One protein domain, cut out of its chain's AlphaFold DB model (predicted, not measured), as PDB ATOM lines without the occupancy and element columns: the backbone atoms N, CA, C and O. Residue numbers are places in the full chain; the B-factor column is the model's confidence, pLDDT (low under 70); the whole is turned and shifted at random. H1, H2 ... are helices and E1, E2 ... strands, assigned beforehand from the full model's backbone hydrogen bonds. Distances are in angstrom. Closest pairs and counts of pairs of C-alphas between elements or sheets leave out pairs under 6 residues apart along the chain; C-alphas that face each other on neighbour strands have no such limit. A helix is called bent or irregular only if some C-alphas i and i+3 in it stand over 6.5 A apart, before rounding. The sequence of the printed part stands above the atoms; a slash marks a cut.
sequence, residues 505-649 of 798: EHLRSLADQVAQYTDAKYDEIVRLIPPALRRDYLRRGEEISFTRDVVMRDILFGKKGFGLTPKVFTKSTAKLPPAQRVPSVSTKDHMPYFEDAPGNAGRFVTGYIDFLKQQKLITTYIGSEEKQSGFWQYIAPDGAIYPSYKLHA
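Overview. This is residues 505 to 649 of the 798 residues of the protein "DNA polymerase I" of Aurantimonas manganoxydans (strain ATCC BAA-1229 / DSM 21871 / SI85-9A1) (UniProt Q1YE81). Two long helices, H1 and H5, run side by side in opposite ways and make the long axis of the domain. At one end of the pair, where H1 ends and H5 begins, the short helices H2, H3 and H4 gather loosely with the long loop of residues 558 to 590; beyond the last residue of H5, the loops of residues 623 to 643 lead to a tail, residues 644 to 649, that sticks out and holds the one named strand, E1. The printed part has 145 residues, with five named helices and one named strand in the order H1 H2 H3 H4 H5 E1. The class is mostly helix, though under half of the residues, 72 of 145, are in named elements. The whole is loose, with a radius of gyration of the C-alphas of 18.9 A and spans of 56 by 39 by 30 A.

Arrangement. Begin with the longest helix, H1, residues 505 to 528. It touches H5, residues 600 to 622, at a shallow tilt of 24 degrees, opposite ways; look for their closest C-alphas at Ile 525 and Phe 604, 5.5 A apart. H4, residues 591 to 594, touches H5 at residues 601 to 609 alone, with Phe 594 and Gly 602 as the closest C-alphas, 5.7 A. H3, residues 549 to 557, is close to H5 but not clearly touching, the closest C-alphas being those of Leu 556 and Ala 601, 7.7 A. H2, residues 531 to 539, is close to H3 but not clearly touching, with the C-alphas of Leu 533 and Ile 555 closest at 7.4 A. H1 and H2 are only just apart, at 8.5 A. E1, residues 644 to 646, pairs with no named strand and is apart from H5. In H1, H2, H3 and H5 every O i to N i+4 pair is within hydrogen-bond range; H4 is too short for such a pair.

Along the chain. Find C-alpha 505 at (51.947, 23.225, -61.192); from there H1 runs 35.0 A to C-alpha 528. H5 begins at C-alpha 600, at (61.420, 42.891, -29.892), and runs 30.7 A to C-alpha 622; it is neither bent nor irregular, but only just: C-alphas 619 and 622 are 6.5 A apart. H2 measures 12.2 A, H3 11.6 A and H4 5.6 A. E1 measures 6.6 A and ends at C-alpha 646, at (24.370, 34.498, -55.861).

Size, cuts and confidence. The C-alphas of Pro 577 and Asp 638 are the two farthest apart, at 58.3 A. The printed part has no cut. The links from H3 to H4, 33 residues, and from H5 to E1, 21 residues, are long. The mean pLDDT of the printed part is 91.8, and no printed residue is under 70.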
ATOM      1  N   GLU A 505      50.505  23.257 -61.466       94.69
ATOM      2  CA  GLU A 505      51.947  23.225 -61.192       94.69
ATOM      3  C   GLU A 505      52.389  24.484 -60.450       94.69
ATOM      4  O   GLU A 505      53.064  24.395 -59.422       94.69
ATOM      5  N   HIS A 506      51.929  25.652 -60.905       95.56
ATOM      6  CA  HIS A 506      52.183  26.908 -60.204       95.56
ATOM      7  C   HIS A 506      51.549  26.915 -58.810       95.56
ATOM      8  O   HIS A 506      52.163  27.401 -57.864       95.56
ATOM      9  N   LEU A 507      50.357  26.328 -58.644       94.81
ATOM     10  CA  LEU A 507      49.714  26.192 -57.334       94.81
ATOM     11  C   LEU A 507      50.522  25.309 -56.368       94.81
ATOM     12  O   LEU A 507      50.652  25.678 -55.202       94.81
ATOM     13  N   ARG A 508      51.106  24.193 -56.837       94.75
ATOM     14  CA  ARG A 508      52.019  23.356 -56.028       94.75
ATOM     15  C   ARG A 508      53.272  24.123 -55.629       94.75
ATOM     16  O   ARG A 508      53.572  24.226 -54.446       94.75
ATOM     17  N   SER A 509      53.947  24.735 -56.603       94.75
ATOM     18  CA  SER A 509      55.157  25.519 -56.337       94.75
ATOM     19  C   SER A 509      54.888  26.667 -55.362       94.75
ATOM     20  O   SER A 509      55.691  26.947 -54.474       94.75
ATOM     21  N   LEU A 510      53.733  27.323 -55.494       94.75
ATOM     22  CA  LEU A 510      53.306  28.357 -54.568       94.75
ATOM     23  C   LEU A 510      53.067  27.794 -53.162       94.75
ATOM     24  O   LEU A 510      53.462  28.442 -52.197       94.75
ATOM     25  N   ALA A 511      52.448  26.619 -53.032       93.94
ATOM     26  CA  ALA A 511      52.249  25.974 -51.736       93.94
ATOM     27  C   ALA A 511      53.580  25.761 -51.007       93.94
ATOM     28  O   ALA A 511      53.703  26.175 -49.853       93.94
ATOM     29  N   ASP A 512      54.589  25.236 -51.703       93.25
ATOM     30  CA  ASP A 512      55.921  25.001 -51.138       93.25
ATOM     31  C   ASP A 512      56.601  26.311 -50.715       93.25
ATOM     32  O   ASP A 512      57.112  26.426 -49.601       93.25
ATOM     33  N   GLN A 513      56.554  27.339 -51.571       94.94
ATOM     34  CA  GLN A 513      57.145  28.649 -51.278       94.94
ATOM     35  C   GLN A 513      56.502  29.321 -50.061       94.94
ATOM     36  O   GLN A 513      57.197  29.903 -49.222       94.94
ATOM     37  N   VAL A 514      55.169  29.275 -49.966       94.62
ATOM     38  CA  VAL A 514      54.450  29.895 -48.850       94.62
ATOM     39  C   VAL A 514      54.678  29.093 -47.572       94.62
ATOM     40  O   VAL A 514      54.867  29.714 -46.529       94.62
ATOM     41  N   ALA A 515      54.725  27.758 -47.633       92.88
ATOM     42  CA  ALA A 515      55.035  26.908 -46.483       92.88
ATOM     43  C   ALA A 515      56.436  27.206 -45.930       92.88
ATOM     44  O   ALA A 515      56.553  27.619 -44.780       92.88
ATOM     45  N   GLN A 516      57.469  27.158 -46.778       94.75
ATOM     46  CA  GLN A 516      58.850  27.471 -46.387       94.75
ATOM     47  C   GLN A 516      58.974  28.861 -45.755       94.75
ATOM     48  O   GLN A 516      59.652  29.043 -44.743       94.75
ATOM     49  N   TYR A 517      58.303  29.861 -46.334       95.50
ATOM     50  CA  TYR A 517      58.316  31.203 -45.768       95.50
ATOM     51  C   TYR A 517      57.570  31.292 -44.436       95.50
ATOM     52  O   TYR A 517      58.021  31.989 -43.529       95.50
ATOM     53  N   THR A 518      56.432  30.608 -44.320       93.69
ATOM     54  CA  THR A 518      55.620  30.587 -43.099       93.69
ATOM     55  C   THR A 518      56.389  29.934 -41.955       93.69
ATOM     56  O   THR A 518      56.395  30.488 -40.858       93.69
ATOM     57  N   ASP A 519      57.105  28.840 -42.221       93.62
ATOM     58  CA  ASP A 519      57.939  28.140 -41.241       93.62
ATOM     59  C   ASP A 519      59.133  29.000 -40.806       93.62
ATOM     60  O   ASP A 519      59.358  29.213 -39.614       93.62
ATOM     61  N   ALA A 520      59.846  29.613 -41.759       94.69
ATOM     62  CA  ALA A 520      60.936  30.535 -41.439       94.69
ATOM     63  C   ALA A 520      60.450  31.746 -40.621       94.69
ATOM     64  O   ALA A 520      61.122  32.191 -39.686       94.69
ATOM     65  N   LYS A 521      59.267  32.278 -40.955       94.81
ATOM     66  CA  LYS A 521      58.649  33.389 -40.223       94.81
ATOM     67  C   LYS A 521      58.207  32.957 -38.826       94.81
ATOM     68  O   LYS A 521      58.382  33.732 -37.891       94.81
ATOM     69  N   TYR A 522      57.680  31.742 -38.671       94.19
ATOM     70  CA  TYR A 522      57.340  31.151 -37.376       94.19
ATOM     71  C   TYR A 522      58.571  31.073 -36.464       94.19
ATOM     72  O   TYR A 522      58.546  31.584 -35.343       94.19
ATOM     73  N   ASP A 523      59.681  30.532 -36.971       93.56
ATOM     74  CA  ASP A 523      60.939  30.451 -36.228       93.56
ATOM     75  C   ASP A 523      61.467  31.835 -35.830       93.56
ATOM     76  O   ASP A 523      61.923  32.037 -34.700       93.56
ATOM     77  N   GLU A 524      61.386  32.810 -36.740       94.94
ATOM     78  CA  GLU A 524      61.761  34.200 -36.477       94.94
ATOM     79  C   GLU A 524      60.952  34.784 -35.309       94.94
ATOM     80  O   GLU A 524      61.536  35.280 -34.342       94.94
ATOM     81  N   ILE A 525      59.618  34.698 -35.351       95.31
ATOM     82  CA  ILE A 525      58.770  35.298 -34.312       95.31
ATOM     83  C   ILE A 525      58.884  34.561 -32.977       95.31
ATOM     84  O   ILE A 525      58.911  35.211 -31.933       95.31
ATOM     85  N   VAL A 526      59.053  33.234 -32.975       94.25
ATOM     86  CA  VAL A 526      59.314  32.468 -31.745       94.25
ATOM     87  C   VAL A 526      60.628  32.915 -31.100       94.25
ATOM     88  O   VAL A 526      60.702  33.047 -29.872       94.25
ATOM     89  N   ARG A 527      61.663  33.228 -31.893       94.50
ATOM     90  CA  ARG A 527      62.944  33.751 -31.383       94.50
ATOM     91  C   ARG A 527      62.815  35.131 -30.730       94.50
ATOM     92  O   ARG A 527      63.577  35.409 -29.799       94.50
ATOM     93  N   LEU A 528      61.841  35.943 -31.138       96.25
ATOM     94  CA  LEU A 528      61.575  37.264 -30.556       96.25
ATOM     95  C   LEU A 528      60.843  37.205 -29.205       96.25
ATOM     96  O   LEU A 528      60.949  38.153 -28.424       96.25
ATOM     97  N   ILE A 529      60.141  36.106 -28.904       96.12
ATOM     98  CA  ILE A 529      59.422  35.929 -27.633       96.12
ATOM     99  C   ILE A 529      60.409  35.982 -26.450       96.12
ATOM    100  O   ILE A 529      61.446  35.309 -26.493       96.12
ATOM    101  N   PRO A 530      60.083  36.703 -25.357       96.06
ATOM    102  CA  PRO A 530      60.930  36.778 -24.173       96.06
ATOM    103  C   PRO A 530      61.368  35.394 -23.650       96.06
ATOM    104  O   PRO A 530      60.522  34.522 -23.410       96.06
ATOM    105  N   PRO A 531      62.676  35.164 -23.400       94.69
ATOM    106  CA  PRO A 531      63.187  33.860 -22.963       94.69
ATOM    107  C   PRO A 531      62.588  33.359 -21.644       94.69
ATOM    108  O   PRO A 531      62.543  32.153 -21.401       94.69
ATOM    109  N   ALA A 532      62.151  34.272 -20.770       93.81
ATOM    110  CA  ALA A 532      61.461  33.926 -19.530       93.81
ATOM    111  C   ALA A 532      60.125  33.221 -19.804       93.81
ATOM    112  O   ALA A 532      59.847  32.202 -19.174       93.81
ATOM    113  N   LEU A 533      59.341  33.714 -20.769       95.25
ATOM    114  CA  LEU A 533      58.078  33.097 -21.166       95.25
ATOM    115  C   LEU A 533      58.303  31.763 -21.878       95.25
ATOM    116  O   LEU A 533      57.663  30.778 -21.527       95.25
ATOM    117  N   ARG A 534      59.264  31.696 -22.813       94.19
ATOM    118  CA  ARG A 534      59.579  30.439 -23.518       94.19
ATOM    119  C   ARG A 534      59.964  29.312 -22.561       94.19
ATOM    120  O   ARG A 534      59.456  28.202 -22.682       94.19
ATOM    121  N   ARG A 535      60.820  29.604 -21.574       93.81
ATOM    122  CA  ARG A 535      61.193  28.635 -20.528       93.81
ATOM    123  C   ARG A 535      60.001  28.221 -19.669       93.81
ATOM    124  O   ARG A 535      59.961  27.094 -19.193       93.81
ATOM    125  N   ASP A 536      59.042  29.117 -19.453       93.69
ATOM    126  CA  ASP A 536      57.842  28.818 -18.676       93.69
ATOM    127  C   ASP A 536      56.927  27.816 -19.382       93.69
ATOM    128  O   ASP A 536      56.520  26.834 -18.768       93.69
ATOM    129  N   TYR A 537      56.675  28.036 -20.674       93.50
ATOM    130  CA  TYR A 537      55.924  27.112 -21.527       93.50
ATOM    131  C   TYR A 537      56.612  25.741 -21.602       93.50
ATOM    132  O   TYR A 537      55.973  24.723 -21.349       93.50
ATOM    133  N   LEU A 538      57.938  25.720 -21.791       92.31
ATOM    134  CA  LEU A 538      58.721  24.480 -21.790       92.31
ATOM    135  C   LEU A 538      58.603  23.706 -20.464       92.31
ATOM    136  O   LEU A 538      58.394  22.498 -20.480       92.31
ATOM    137  N   ARG A 539      58.688  24.384 -19.308       93.75
ATOM    138  CA  ARG A 539      58.535  23.736 -17.988       93.75
ATOM    139  C   ARG A 539      57.140  23.161 -17.752       93.75
ATOM    140  O   ARG A 539      57.011  22.198 -17.007       93.75
ATOM    141  N   ARG A 540      56.110  23.759 -18.355       92.69
ATOM    142  CA  ARG A 540      54.725  23.270 -18.298       92.69
ATOM    143  C   ARG A 540      54.468  22.107 -19.262       92.69
ATOM    144  O   ARG A 540      53.391  21.528 -19.211       92.69
ATOM    145  N   GLY A 541      55.426  21.778 -20.135       91.50
ATOM    146  CA  GLY A 541      55.213  20.834 -21.231       91.50
ATOM    147  C   GLY A 541      54.225  21.359 -22.277       91.50
ATOM    148  O   GLY A 541      53.571  20.568 -22.948       91.50
ATOM    149  N   GLU A 542      54.076  22.683 -22.394       90.62
ATOM    150  CA  GLU A 542      53.137  23.321 -23.318       90.62
ATOM    151  C   GLU A 542      53.861  23.921 -24.525       90.62
ATOM    152  O   GLU A 542      54.858  24.632 -24.386       90.62
ATOM    153  N   GLU A 543      53.317  23.688 -25.718       86.56
ATOM    154  CA  GLU A 543      53.816  24.282 -26.957       86.56
ATOM    155  C   GLU A 543      53.277  25.710 -27.155       86.56
ATOM    156  O   GLU A 543      52.113  26.014 -26.857       86.56
ATOM    157  N   ILE A 544      54.119  26.599 -27.693       88.75
ATOM    158  CA  ILE A 544      53.713  27.955 -28.076       88.75
ATOM    159  C   ILE A 544      52.934  27.869 -29.386       88.75
ATOM    160  O   ILE A 544      53.502  27.916 -30.468       88.75
ATOM    161  N   SER A 545      51.611  27.763 -29.282       88.81
ATOM    162  CA  SER A 545      50.730  27.748 -30.448       88.81
ATOM    163  C   SER A 545      50.050  29.099 -30.659       88.81
ATOM    164  O   SER A 545      49.262  29.564 -29.835       88.81
ATOM    165  N   PHE A 546      50.314  29.700 -31.814       89.31
ATOM    166  CA  PHE A 546      49.777  30.997 -32.233       89.31
ATOM    167  C   PHE A 546      48.289  31.004 -32.605       89.31
ATOM    168  O   PHE A 546      47.721  32.073 -32.822       89.31
ATOM    169  N   THR A 547      47.650  29.833 -32.648       83.75
ATOM    170  CA  THR A 547      46.197  29.694 -32.825       83.75
ATOM    171  C   THR A 547      45.425  29.932 -31.524       83.75
ATOM    172  O   THR A 547      44.206  30.096 -31.551       83.75
ATOM    173  N   ARG A 548      46.111  29.952 -30.372       89.56
ATOM    174  CA  ARG A 548      45.500  30.119 -29.050       89.56
ATOM    175  C   ARG A 548      45.602  31.573 -28.592       89.56
ATOM    176  O   ARG A 548      46.678  32.040 -28.224       89.56
ATOM    177  N   ASP A 549      44.460  32.247 -28.468       90.75
ATOM    178  CA  ASP A 549      44.370  33.616 -27.933       90.75
ATOM    179  C   ASP A 549      45.074  33.796 -26.581       90.75
ATOM    180  O   ASP A 549      45.660  34.842 -26.313       90.75
ATOM    181  N   VAL A 550      45.008  32.783 -25.712       91.88
ATOM    182  CA  VAL A 550      45.645  32.808 -24.385       91.88
ATOM    183  C   VAL A 550      47.160  32.962 -24.511       91.88
ATOM    184  O   VAL A 550      47.740  33.794 -23.822       91.88
ATOM    185  N   VAL A 551      47.779  32.236 -25.447       93.62
ATOM    186  CA  VAL A 551      49.222  32.311 -25.705       93.62
ATOM    187  C   VAL A 551      49.594  33.709 -26.189       93.62
ATOM    188  O   VAL A 551      50.545  34.309 -25.696       93.62
ATOM    189  N   MET A 552      48.794  34.284 -27.089       94.50
ATOM    190  CA  MET A 552      49.019  35.648 -27.567       94.50
ATOM    191  C   MET A 552      48.877  36.698 -26.463       94.50
ATOM    192  O   MET A 552      49.666  37.640 -26.411       94.50
ATOM    193  N   ARG A 553      47.917  36.535 -25.546       94.94
ATOM    194  CA  ARG A 553      47.779  37.431 -24.386       94.94
ATOM    195  C   ARG A 553      48.960  37.307 -23.429       94.94
ATOM    196  O   ARG A 553      49.439  38.332 -22.952       94.94
ATOM    197  N   ASP A 554      49.454  36.094 -23.190       95.19
ATOM    198  CA  ASP A 554      50.645  35.867 -22.366       95.19
ATOM    199  C   ASP A 554      51.885  36.528 -22.979       95.19
ATOM    200  O   ASP A 554      52.656  37.170 -22.263       95.19
ATOM    201  N   ILE A 555      52.058  36.409 -24.301       95.81
ATOM    202  CA  ILE A 555      53.177  37.019 -25.027       95.81
ATOM    203  C   ILE A 555      53.089  38.545 -24.987       95.81
ATOM    204  O   ILE A 555      54.080  39.192 -24.668       95.81
ATOM    205  N   LEU A 556      51.933  39.130 -25.302       95.44
ATOM    206  CA  LEU A 556      51.809  40.583 -25.450       95.44
ATOM    207  C   LEU A 556      51.692  41.301 -24.103       95.44
ATOM    208  O   LEU A 556      52.373  42.298 -23.883       95.44
ATOM    209  N   PHE A 557      50.852  40.799 -23.200       95.44
ATOM    210  CA  PHE A 557      50.425  41.518 -21.991       95.44
ATOM    211  C   PHE A 557      50.887  40.847 -20.694       95.44
ATOM    212  O   PHE A 557      50.833  41.451 -19.623       95.44
ATOM    213  N   GLY A 558      51.317  39.585 -20.759       94.06
ATOM    214  CA  GLY A 558      51.759  38.840 -19.587       94.06
ATOM    215  C   GLY A 558      53.027  39.430 -18.966       94.06
ATOM    216  O   GLY A 558      53.906  39.934 -19.662       94.06
ATOM    217  N   LYS A 559      53.170  39.288 -17.641       92.12
ATOM    218  CA  LYS A 559      54.343  39.777 -16.884       92.12
ATOM    219  C   LYS A 559      55.676  39.193 -17.368       92.12
ATOM    220  O   LYS A 559      56.704  39.845 -17.249       92.12
ATOM    221  N   LYS A 560      55.666  37.946 -17.858       93.44
ATOM    222  CA  LYS A 560      56.841  37.267 -18.438       93.44
ATOM    223  C   LYS A 560      56.972  37.498 -19.953       93.44
ATOM    224  O   LYS A 560      57.983  37.090 -20.519       93.44
ATOM    225  N   GLY A 561      55.946  38.076 -20.583       94.75
ATOM    226  CA  GLY A 561      55.913  38.477 -21.987       94.75
ATOM    227  C   GLY A 561      56.459  39.894 -22.180       94.75
ATOM    228  O   GLY A 561      57.351  40.320 -21.451       94.75
ATOM    229  N   PHE A 562      55.943  40.622 -23.169       95.62
ATOM    230  CA  PHE A 562      56.361  41.993 -23.481       95.62
ATOM    231  C   PHE A 562      55.809  43.043 -22.508       95.62
ATOM    232  O   PHE A 562      56.293  44.170 -22.507       95.62
ATOM    233  N   GLY A 563      54.811  42.696 -21.688       94.56
ATOM    234  CA  GLY A 563      54.237  43.615 -20.701       94.56
ATOM    235  C   GLY A 563      53.552  44.843 -21.314       94.56
ATOM    236  O   GLY A 563      53.494  45.893 -20.679       94.56
ATOM    237  N   LEU A 564      53.045  44.733 -22.546       94.56
ATOM    238  CA  LEU A 564      52.328  45.815 -23.213       94.56
ATOM    239  C   LEU A 564      51.024  46.129 -22.474       94.56
ATOM    240  O   LEU A 564      50.403  45.264 -21.853       94.56
ATOM    241  N   THR A 565      50.571  47.377 -22.573       93.94
ATOM    242  CA  THR A 565      49.276  47.782 -22.018       93.94
ATOM    243  C   THR A 565      48.174  47.586 -23.065       93.94
ATOM    244  O   THR A 565      48.242  48.224 -24.119       93.94
ATOM    245  N   PRO A 566      47.138  46.764 -22.798       93.06
ATOM    246  CA  PRO A 566      46.014  46.585 -23.713       93.06
ATOM    247  C   PRO A 566      45.311  47.908 -24.045       93.06
ATOM    248  O   PRO A 566      44.953  48.670 -23.146       93.06
ATOM    249  N   LYS A 567      45.066  48.158 -25.332       90.88
ATOM    250  CA  LYS A 567      44.300  49.311 -25.839       90.88
ATOM    251  C   LYS A 567      42.872  48.935 -26.235       90.88
ATOM    252  O   LYS A 567      41.968  49.758 -26.140       90.88
ATOM    253  N   VAL A 568      42.657  47.682 -26.641       90.94
ATOM    254  CA  VAL A 568      41.361  47.160 -27.092       90.94
ATOM    255  C   VAL A 568      41.017  45.866 -26.354       90.94
ATOM    256  O   VAL A 568      41.852  44.979 -26.171       90.94
ATOM    257  N   PHE A 569      39.749  45.733 -25.967       92.12
ATOM    258  CA  PHE A 569      39.205  44.578 -25.250       92.12
ATOM    259  C   PHE A 569      38.172  43.842 -26.106       92.12
ATOM    260  O   PHE A 569      37.622  44.403 -27.057       92.12
ATOM    261  N   THR A 570      37.913  42.571 -25.801       90.44
ATOM    262  CA  THR A 570      36.919  41.780 -26.541       90.44
ATOM    263  C   THR A 570      35.533  42.416 -26.428       90.44
ATOM    264  O   THR A 570      35.158  42.920 -25.370       90.44
ATOM    265  N   LYS A 571      34.733  42.376 -27.502       87.50
ATOM    266  CA  LYS A 571      33.403  43.022 -27.533       87.50
ATOM    267  C   LYS A 571      32.500  42.590 -26.371       87.50
ATOM    268  O   LYS A 571      31.781  43.422 -25.829       87.50
ATOM    269  N   SER A 572      32.570  41.316 -25.977       87.75
ATOM    270  CA  SER A 572      31.793  40.747 -24.871       87.75
ATOM    271  C   SER A 572      32.194  41.283 -23.496       87.75
ATOM    272  O   SER A 572      31.364  41.306 -22.595       87.75
ATOM    273  N   THR A 573      33.441  41.735 -23.329       88.88
ATOM    274  CA  THR A 573      33.965  42.186 -22.030       88.88
ATOM    275  C   THR A 573      34.278  43.678 -21.983       88.88
ATOM    276  O   THR A 573      34.485  44.221 -20.905       88.88
ATOM    277  N   ALA A 574      34.253  44.380 -23.120       86.31
ATOM    278  CA  ALA A 574      34.601  45.799 -23.215       86.31
ATOM    279  C   ALA A 574      33.739  46.702 -22.312       86.31
ATOM    280  O   ALA A 574      34.219  47.730 -21.836       86.31
ATOM    281  N   LYS A 575      32.484  46.306 -22.055       89.25
ATOM    282  CA  LYS A 575      31.547  47.022 -21.170       89.25
ATOM    283  C   LYS A 575      31.635  46.599 -19.696       89.25
ATOM    284  O   LYS A 575      30.983  47.215 -18.862       89.25
ATOM    285  N   LEU A 576      32.410  45.565 -19.369       91.44
ATOM    286  CA  LEU A 576      32.551  45.069 -18.000       91.44
ATOM    287  C   LEU A 576      33.520  45.945 -17.181       91.44
ATOM    288  O   LEU A 576      34.308  46.715 -17.757       91.44
ATOM    289  N   PRO A 577      33.496  45.838 -15.836       92.38
ATOM    290  CA  PRO A 577      34.477  46.488 -14.972       92.38
ATOM    291  C   PRO A 577      35.919  46.112 -15.357       92.38
ATOM    292  O   PRO A 577      36.135  44.983 -15.803       92.38
ATOM    293  N   PRO A 578      36.920  46.998 -15.160       87.50
ATOM    294  CA  PRO A 578      38.300  46.785 -15.617       87.50
ATOM    295  C   PRO A 578      38.902  45.417 -15.266       87.50
ATOM    296  O   PRO A 578      39.535  44.801 -16.116       87.50
ATOM    297  N   ALA A 579      38.638  44.906 -14.059       87.25
ATOM    298  CA  ALA A 579      39.138  43.609 -13.591       87.25
ATOM    299  C   ALA A 579      38.591  42.392 -14.369       87.25
ATOM    300  O   ALA A 579      39.174  41.315 -14.308       87.25
ATOM    301  N   GLN A 580      37.479  42.549 -15.091       88.94
ATOM    302  CA  GLN A 580      36.824  41.491 -15.871       88.94
ATOM    303  C   GLN A 580      37.042  41.652 -17.382       88.94
ATOM    304  O   GLN A 580      36.521  40.868 -18.179       88.94
ATOM    305  N   ARG A 581      37.783  42.682 -17.808       91.75
ATOM    306  CA  ARG A 581      38.028  42.927 -19.228       91.75
ATOM    307  C   ARG A 581      39.094  41.982 -19.752       91.75
ATOM    308  O   ARG A 581      40.160  41.830 -19.164       91.75
ATOM    309  N   VAL A 582      38.825  41.399 -20.913       92.25
ATOM    310  CA  VAL A 582      39.753  40.499 -21.593       92.25
ATOM    311  C   VAL A 582      40.390  41.240 -22.766       92.25
ATOM    312  O   VAL A 582      39.661  41.704 -23.651       92.25
ATOM    313  N   PRO A 583      41.729  41.369 -22.810       93.12
ATOM    314  CA  PRO A 583      42.420  41.983 -23.936       93.12
ATOM    315  C   PRO A 583      42.088  41.282 -25.256       93.12
ATOM    316  O   PRO A 583      42.114  40.049 -25.354       93.12
ATOM    317  N   SER A 584      41.780  42.076 -26.280       92.75
ATOM    318  CA  SER A 584      41.625  41.576 -27.646       92.75
ATOM    319  C   SER A 584      42.979  41.107 -28.181       92.75
ATOM    320  O   SER A 584      44.017  41.617 -27.772       92.75
ATOM    321  N   VAL A 585      42.984  40.171 -29.125       91.06
ATOM    322  CA  VAL A 585      44.179  39.841 -29.920       91.06
ATOM    323  C   VAL A 585      43.914  39.968 -31.426       91.06
ATOM    324  O   VAL A 585      44.617  39.394 -32.248       91.06
ATOM    325  N   SER A 586      42.894  40.753 -31.799       88.81
ATOM    326  CA  SER A 586      42.553  41.035 -33.201       88.81
ATOM    327  C   SER A 586      43.726  41.692 -33.929       88.81
ATOM    328  O   SER A 586      44.168  42.781 -33.551       88.81
ATOM    329  N   THR A 587      44.182  41.067 -35.016       84.81
ATOM    330  CA  THR A 587      45.209  41.625 -35.912       84.81
ATOM    331  C   THR A 587      44.759  42.884 -36.632       84.81
ATOM    332  O   THR A 587      45.596  43.684 -37.022       84.81
ATOM    333  N   LYS A 588      43.448  43.068 -36.810       81.50
ATOM    334  CA  LYS A 588      42.889  44.240 -37.486       81.50
ATOM    335  C   LYS A 588      42.663  45.404 -36.530       81.50
ATOM    336  O   LYS A 588      42.904  46.548 -36.890       81.50
ATOM    337  N   ASP A 589      42.156  45.110 -35.336       82.12
ATOM    338  CA  ASP A 589      41.623  46.152 -34.454       82.12
ATOM    339  C   ASP A 589      42.552  46.485 -33.284       82.12
ATOM    340  O   ASP A 589      42.383  47.542 -32.686       82.12
ATOM    341  N   HIS A 590      43.490  45.599 -32.922       89.88
ATOM    342  CA  HIS A 590      44.333  45.783 -31.736       89.88
ATOM    343  C   HIS A 590      45.833  45.737 -32.019       89.88
ATOM    344  O   HIS A 590      46.556  46.582 -31.504       89.88
ATOM    345  N   MET A 591      46.306  44.791 -32.832       87.94
ATOM    346  CA  MET A 591      47.742  44.680 -33.123       87.94
ATOM    347  C   MET A 591      48.383  45.935 -33.740       87.94
ATOM    348  O   MET A 591      49.509  46.223 -33.345       87.94
ATOM    349  N   PRO A 592      47.696  46.737 -34.584       89.44
ATOM    350  CA  PRO A 592      48.293  47.948 -35.152       89.44
ATOM    351  C   PRO A 592      48.782  48.968 -34.110       89.44
ATOM    352  O   PRO A 592      49.688  49.736 -34.383       89.44
ATOM    353  N   TYR A 593      48.248  48.955 -32.879       89.00
ATOM    354  CA  TYR A 593      48.720  49.842 -31.802       89.00
ATOM    355  C   TYR A 593      50.125  49.510 -31.283       89.00
ATOM    356  O   TYR A 593      50.660  50.253 -30.461       89.00
ATOM    357  N   PHE A 594      50.682  48.364 -31.674       92.12
ATOM    358  CA  PHE A 594      51.927  47.838 -31.124       92.12
ATOM    359  C   PHE A 594      52.999  47.598 -32.187       92.12
ATOM    360  O   PHE A 594      54.033  47.034 -31.848       92.12
ATOM    361  N   GLU A 595      52.780  47.998 -33.442       89.00
ATOM    362  CA  GLU A 595      53.767  47.822 -34.520       89.00
ATOM    363  C   GLU A 595      55.063  48.600 -34.229       89.00
ATOM    364  O   GLU A 595      56.149  48.040 -34.381       89.00
ATOM    365  N   ASP A 596      54.950  49.797 -33.643       88.56
ATOM    366  CA  ASP A 596      56.089  50.635 -33.225       88.56
ATOM    367  C   ASP A 596      56.548  50.388 -31.780       88.56
ATOM    368  O   ASP A 596      57.319  51.165 -31.207       88.56
ATOM    369  N   ALA A 597      56.061  49.322 -31.134       90.56
ATOM    370  CA  ALA A 597      56.462  49.027 -29.766       90.56
ATOM    371  C   ALA A 597      57.978  48.747 -29.695       90.56
ATOM    372  O   ALA A 597      58.518  48.011 -30.530       90.56
ATOM    373  N   PRO A 598      58.685  49.273 -28.678       87.25
ATOM    374  CA  PRO A 598      60.139  49.229 -28.638       87.25
ATOM    375  C   PRO A 598      60.695  47.805 -28.516       87.25
ATOM    376  O   PRO A 598      60.068  46.884 -27.979       87.25
ATOM    377  N   GLY A 599      61.932  47.635 -28.984       90.44
ATOM    378  CA  GLY A 599      62.659  46.372 -28.902       90.44
ATOM    379  C   GLY A 599      62.019  45.260 -29.739       90.44
ATOM    380  O   GLY A 599      61.609  45.459 -30.880       90.44
ATOM    381  N   ASN A 600      61.956  44.052 -29.178       94.81
ATOM    382  CA  ASN A 600      61.420  42.891 -29.892       94.81
ATOM    383  C   ASN A 600      59.888  42.893 -30.009       94.81
ATOM    384  O   ASN A 600      59.364  42.105 -30.791       94.81
ATOM    385  N   ALA A 601      59.175  43.742 -29.260       93.69
ATOM    386  CA  ALA A 601      57.714  43.741 -29.233       93.69
ATOM    387  C   ALA A 601      57.117  44.149 -30.589       93.69
ATOM    388  O   ALA A 601      56.347  43.377 -31.160       93.69
ATOM    389  N   GLY A 602      57.528  45.291 -31.153       92.81
ATOM    390  CA  GLY A 602      57.037  45.752 -32.457       92.81
ATOM    391  C   GLY A 602      57.418  44.819 -33.603       92.81
ATOM    392  O   GLY A 602      56.590  44.456 -34.444       92.81
ATOM    393  N   ARG A 603      58.651  44.295 -33.564       95.31
ATOM    394  CA  ARG A 603      59.125  43.271 -34.510       95.31
ATOM    395  C   ARG A 603      58.294  41.989 -34.439       95.31
ATOM    396  O   ARG A 603      57.945  41.434 -35.478       95.31
ATOM    397  N   PHE A 604      57.960  41.530 -33.230       96.06
ATOM    398  CA  PHE A 604      57.111  40.358 -33.032       96.06
ATOM    399  C   PHE A 604      55.706  40.602 -33.576       96.06
ATOM    400  O   PHE A 604      55.198  39.762 -34.308       96.06
ATOM    401  N   VAL A 605      55.093  41.746 -33.261       94.44
ATOM    402  CA  VAL A 605      53.735  42.089 -33.710       94.44
ATOM    403  C   VAL A 605      53.660  42.143 -35.235       94.44
ATOM    404  O   VAL A 605      52.816  41.472 -35.830       94.44
ATOM    405  N   THR A 606      54.592  42.850 -35.873       92.62
ATOM    406  CA  THR A 606      54.663  42.958 -37.337       92.62
ATOM    407  C   THR A 606      54.878  41.589 -37.988       92.62
ATOM    408  O   THR A 606      54.159  41.209 -38.915       92.62
ATOM    409  N   GLY A 607      55.826  40.801 -37.465       93.44
ATOM    410  CA  GLY A 607      56.089  39.445 -37.946       93.44
ATOM    411  C   GLY A 607      54.909  38.492 -37.739       93.44
ATOM    412  O   GLY A 607      54.630  37.669 -38.605       93.44
ATOM    413  N   TYR A 608      54.179  38.628 -36.631       93.19
ATOM    414  CA  TYR A 608      52.997  37.830 -36.314       93.19
ATOM    415  C   TYR A 608      51.820  38.144 -37.247       93.19
ATOM    416  O   TYR A 608      51.161  37.229 -37.744       93.19
ATOM    417  N   ILE A 609      51.572  39.429 -37.535       91.19
ATOM    418  CA  ILE A 609      50.561  39.847 -38.516       91.19
ATOM    419  C   ILE A 609      50.879  39.245 -39.888       91.19
ATOM    420  O   ILE A 609      49.973  38.751 -40.564       91.19
ATOM    421  N   ASP A 610      52.145  39.281 -40.309       91.06
ATOM    422  CA  ASP A 610      52.571  38.672 -41.568       91.06
ATOM    423  C   ASP A 610      52.406  37.145 -41.550       91.06
ATOM    424  O   ASP A 610      51.749  36.599 -42.435       91.06
ATOM    425  N   PHE A 611      52.873  36.463 -40.499       92.31
ATOM    426  CA  PHE A 611      52.681  35.021 -40.308       92.31
ATOM    427  C   PHE A 611      51.210  34.606 -40.466       92.31
ATOM    428  O   PHE A 611      50.901  33.715 -41.258       92.31
ATOM    429  N   LEU A 612      50.278  35.292 -39.797       89.94
ATOM    430  CA  LEU A 612      48.849  34.982 -39.901       89.94
ATOM    431  C   LEU A 612      48.277  35.239 -41.300       89.94
ATOM    432  O   LEU A 612      47.391  34.502 -41.746       89.94
ATOM    433  N   LYS A 613      48.772  36.258 -42.019       89.00
ATOM    434  CA  LYS A 613      48.392  36.488 -43.423       89.00
ATOM    435  C   LYS A 613      48.794  35.290 -44.288       89.00
ATOM    436  O   LYS A 613      47.974  34.841 -45.090       89.00
ATOM    437  N   GLN A 614      49.996  34.742 -44.094       90.94
ATOM    438  CA  GLN A 614      50.467  33.574 -44.850       90.94
ATOM    439  C   GLN A 614      49.756  32.286 -44.441       90.94
ATOM    440  O   GLN A 614      49.309  31.531 -45.301       90.94
ATOM    441  N   GLN A 615      49.531  32.078 -43.144       89.38
ATOM    442  CA  GLN A 615      48.786  30.924 -42.650       89.38
ATOM    443  C   GLN A 615      47.352  30.903 -43.197       89.38
ATOM    444  O   GLN A 615      46.850  29.851 -43.601       89.38
ATOM    445  N   LYS A 616      46.689  32.066 -43.281       88.00
ATOM    446  CA  LYS A 616      45.381  32.190 -43.936       88.00
ATOM    447  C   LYS A 616      45.471  31.898 -45.436       88.00
ATOM    448  O   LYS A 616      44.593  31.222 -45.967       88.00
ATOM    449  N   LEU A 617      46.518  32.379 -46.113       89.56
ATOM    450  CA  LEU A 617      46.745  32.092 -47.530       89.56
ATOM    451  C   LEU A 617      46.868  30.582 -47.784       89.56
ATOM    452  O   LEU A 617      46.190  30.065 -48.667       89.56
ATOM    453  N   ILE A 618      47.642  29.869 -46.963       89.25
ATOM    454  CA  ILE A 618      47.777  28.410 -47.044       89.25
ATOM    455  C   ILE A 618      46.442  27.725 -46.757       89.25
ATOM    456  O   ILE A 618      45.946  26.977 -47.586       89.25
ATOM    457  N   THR A 619      45.840  27.974 -45.595       86.56
ATOM    458  CA  THR A 619      44.687  27.185 -45.122       86.56
ATOM    459  C   THR A 619      43.404  27.452 -45.903       86.56
ATOM    460  O   THR A 619      42.628  26.531 -46.140       86.56
ATOM    461  N   THR A 620      43.168  28.704 -46.300       84.06
ATOM    462  CA  THR A 620      41.920  29.111 -46.959       84.06
ATOM    463  C   THR A 620      42.022  29.015 -48.475       84.06
ATOM    464  O   THR A 620      41.071  28.589 -49.124       84.06
ATOM    465  N   TYR A 621      43.154  29.434 -49.047       86.75
ATOM    466  CA  TYR A 621      43.253  29.656 -50.486       86.75
ATOM    467  C   TYR A 621      44.085  28.599 -51.202       86.75
ATOM    468  O   TYR A 621      43.626  28.108 -52.218       86.75
ATOM    469  N   ILE A 622      45.276  28.241 -50.723       91.44
ATOM    470  CA  ILE A 622      46.167  27.317 -51.446       91.44
ATOM    471  C   ILE A 622      45.805  25.858 -51.133       91.44
ATOM    472  O   ILE A 622      45.388  25.121 -52.020       91.44
ATOM    473  N   GLY A 623      45.883  25.467 -49.864       90.88
ATOM    474  CA  GLY A 623      45.576  24.129 -49.370       90.88
ATOM    475  C   GLY A 623      46.582  23.057 -49.784       90.88
ATOM    476  O   GLY A 623      47.739  23.345 -50.080       90.88
ATOM    477  N   SER A 624      46.128  21.805 -49.775       90.06
ATOM    478  CA  SER A 624      46.916  20.620 -50.127       90.06
ATOM    479  C   SER A 624      46.168  19.787 -51.162       90.06
ATOM    480  O   SER A 624      44.976  19.517 -51.002       90.06
ATOM    481  N   GLU A 625      46.887  19.366 -52.203       92.25
ATOM    482  CA  GLU A 625      46.351  18.483 -53.238       92.25
ATOM    483  C   GLU A 625      46.019  17.103 -52.670       92.25
ATOM    484  O   GLU A 625      44.904  16.622 -52.841       92.25
ATOM    485  N   GLU A 626      46.949  16.496 -51.933       91.06
ATOM    486  CA  GLU A 626      46.764  15.176 -51.321       91.06
ATOM    487  C   GLU A 626      45.537  15.143 -50.402       91.06
ATOM    488  O   GLU A 626      44.705  14.243 -50.485       91.06
ATOM    489  N   LYS A 627      45.382  16.170 -49.560       91.19
ATOM    490  CA  LYS A 627      44.267  16.259 -48.606       91.19
ATOM    491  C   LYS A 627      42.983  16.812 -49.217       91.19
ATOM    492  O   LYS A 627      42.007  16.941 -48.484       91.19
ATOM    493  N   GLN A 628      42.993  17.186 -50.500       89.75
ATOM    494  CA  GLN A 628      41.891  17.879 -51.170       89.75
ATOM    495  C   GLN A 628      41.344  19.016 -50.294       89.75
ATOM    496  O   GLN A 628      40.192  19.002 -49.869       89.75
ATOM    497  N   SER A 629      42.204  19.982 -49.964       91.06
ATOM    498  CA  SER A 629      41.867  21.119 -49.099       91.06
ATOM    499  C   SER A 629      42.211  22.457 -49.752       91.06
ATOM    500  O   SER A 629      42.902  22.506 -50.771       91.06
ATOM    501  N   GLY A 630      41.719  23.563 -49.185       88.44
ATOM    502  CA  GLY A 630      41.881  24.896 -49.777       88.44
ATOM    503  C   GLY A 630      41.250  24.958 -51.167       88.44
ATOM    504  O   GLY A 630      40.078  24.612 -51.313       88.44
ATOM    505  N   PHE A 631      42.005  25.373 -52.188       88.81
ATOM    506  CA  PHE A 631      41.486  25.417 -53.559       88.81
ATOM    507  C   PHE A 631      41.350  24.049 -54.220       88.81
ATOM    508  O   PHE A 631      40.482  23.880 -55.074       88.81
ATOM    509  N   TRP A 632      42.185  23.080 -53.837       92.00
ATOM    510  CA  TRP A 632      42.267  21.785 -54.512       92.00
ATOM    511  C   TRP A 632      40.933  21.042 -54.534       92.00
ATOM    512  O   TRP A 632      40.571  20.482 -55.563       92.00
ATOM    513  N   GLN A 633      40.148  21.148 -53.458       90.94
ATOM    514  CA  GLN A 633      38.824  20.522 -53.346       90.94
ATOM    515  C   GLN A 633      37.786  21.030 -54.362       90.94
ATOM    516  O   GLN A 633      36.749  20.393 -54.554       90.94
ATOM    517  N   TYR A 634      38.030  22.198 -54.964       92.00
ATOM    518  CA  TYR A 634      37.123  22.831 -55.920       92.00
ATOM    519  C   TYR A 634      37.539  22.615 -57.374       92.00
ATOM    520  O   TYR A 634      36.773  22.961 -58.273       92.00
ATOM    521  N   ILE A 635      38.745  22.090 -57.619       91.88
ATOM    522  CA  ILE A 635      39.239  21.883 -58.977       91.88
ATOM    523  C   ILE A 635      38.500  20.689 -59.580       91.88
ATOM    524  O   ILE A 635      38.624  19.554 -59.120       91.88
ATOM    525  N   ALA A 636      37.726  20.956 -60.623       90.94
ATOM    526  CA  ALA A 636      37.015  19.945 -61.377       90.94
ATOM    527  C   ALA A 636      37.990  19.076 -62.203       90.94
ATOM    528  O   ALA A 636      39.158  19.442 -62.395       90.94
ATOM    529  N   PRO A 637      37.540  17.913 -62.714       88.06
ATOM    530  CA  PRO A 637      38.394  17.007 -63.488       88.06
ATOM    531  C   PRO A 637      39.076  17.657 -64.702       88.06
ATOM    532  O   PRO A 637      40.199  17.294 -65.042       88.06
ATOM    533  N   ASP A 638      38.439  18.657 -65.310       89.00
ATOM    534  CA  ASP A 638      38.969  19.440 -66.434       89.00
ATOM    535  C   ASP A 638      40.047  20.473 -66.038       89.00
ATOM    536  O   ASP A 638      40.618  21.143 -66.897       89.00
ATOM    537  N   GLY A 639      40.353  20.603 -64.743       90.56
ATOM    538  CA  GLY A 639      41.353  21.533 -64.226       90.56
ATOM    539  C   GLY A 639      40.865  22.972 -64.048       90.56
ATOM    540  O   GLY A 639      41.692  23.852 -63.800       90.56
ATOM    541  N   ALA A 640      39.563  23.230 -64.158       92.81
ATOM    542  CA  ALA A 640      38.964  24.520 -63.836       92.81
ATOM    543  C   ALA A 640      38.281  24.508 -62.460       92.81
ATOM    544  O   ALA A 640      38.024  23.461 -61.870       92.81
ATOM    545  N   ILE A 641      37.987  25.696 -61.942       93.06
ATOM    546  CA  ILE A 641      37.086  25.898 -60.806       93.06
ATOM    547  C   ILE A 641      35.839  26.650 -61.258       93.06
ATOM    548  O   ILE A 641      35.888  27.476 -62.173       93.06
ATOM    549  N   TYR A 642      34.736  26.404 -60.560       94.19
ATOM    550  CA  TYR A 642      33.414  26.886 -60.941       94.19
ATOM    551  C   TYR A 642      32.715  27.565 -59.752       94.19
ATOM    552  O   TYR A 642      31.862  26.945 -59.119       94.19
ATOM    553  N   PRO A 643      33.094  28.814 -59.402       94.19
ATOM    554  CA  PRO A 643      32.446  29.565 -58.329       94.19
ATOM    555  C   PRO A 643      30.941  29.692 -58.566       94.19
ATOM    556  O   PRO A 643      30.528  30.025 -59.673       94.19
ATOM    557  N   SER A 644      30.135  29.506 -57.527       93.19
ATOM    558  CA  SER A 644      28.697  29.762 -57.574       93.19
ATOM    559  C   SER A 644      28.424  31.211 -57.187       93.19
ATOM    560  O   SER A 644      28.732  31.631 -56.073       93.19
ATOM    561  N   TYR A 645      27.846  31.992 -58.094       94.88
ATOM    562  CA  TYR A 645      27.443  33.374 -57.870       94.88
ATOM    563  C   TYR A 645      25.980  33.465 -57.438       94.88
ATOM    564  O   TYR A 645      25.094  32.829 -58.010       94.88
ATOM    565  N   LYS A 646      25.707  34.290 -56.428       93.81
ATOM    566  CA  LYS A 646      24.370  34.498 -55.861       93.81
ATOM    567  C   LYS A 646      23.974  35.957 -55.999       93.81
ATOM    568  O   LYS A 646      24.679  36.827 -55.493       93.81
ATOM    569  N   LEU A 647      22.835  36.218 -56.636       93.75
ATOM    570  CA  LEU A 647      22.282  37.574 -56.797       93.75
ATOM    571  C   LEU A 647      21.271  37.953 -55.702       93.75
ATOM    572  O   LEU A 647      20.827  39.088 -55.646       93.75
ATOM    573  N   HIS A 648      20.948  37.012 -54.812       91.81
ATOM    574  CA  HIS A 648      19.967  37.160 -53.732       91.81
ATOM    575  C   HIS A 648      20.606  37.172 -52.325       91.81
ATOM    576  O   HIS A 648      19.905  37.110 -51.315       91.81
ATOM    577  N   ALA A 649      21.944  37.167 -52.241       88.88
ATOM    578  CA  ALA A 649      22.670  36.972 -50.983       88.88
ATOM    579  C   ALA A 649      22.999  38.277 -50.245       88.88
ATOM    580  O   ALA A 649      23.066  38.282 -49.019       88.88
TER     581      ALA A 649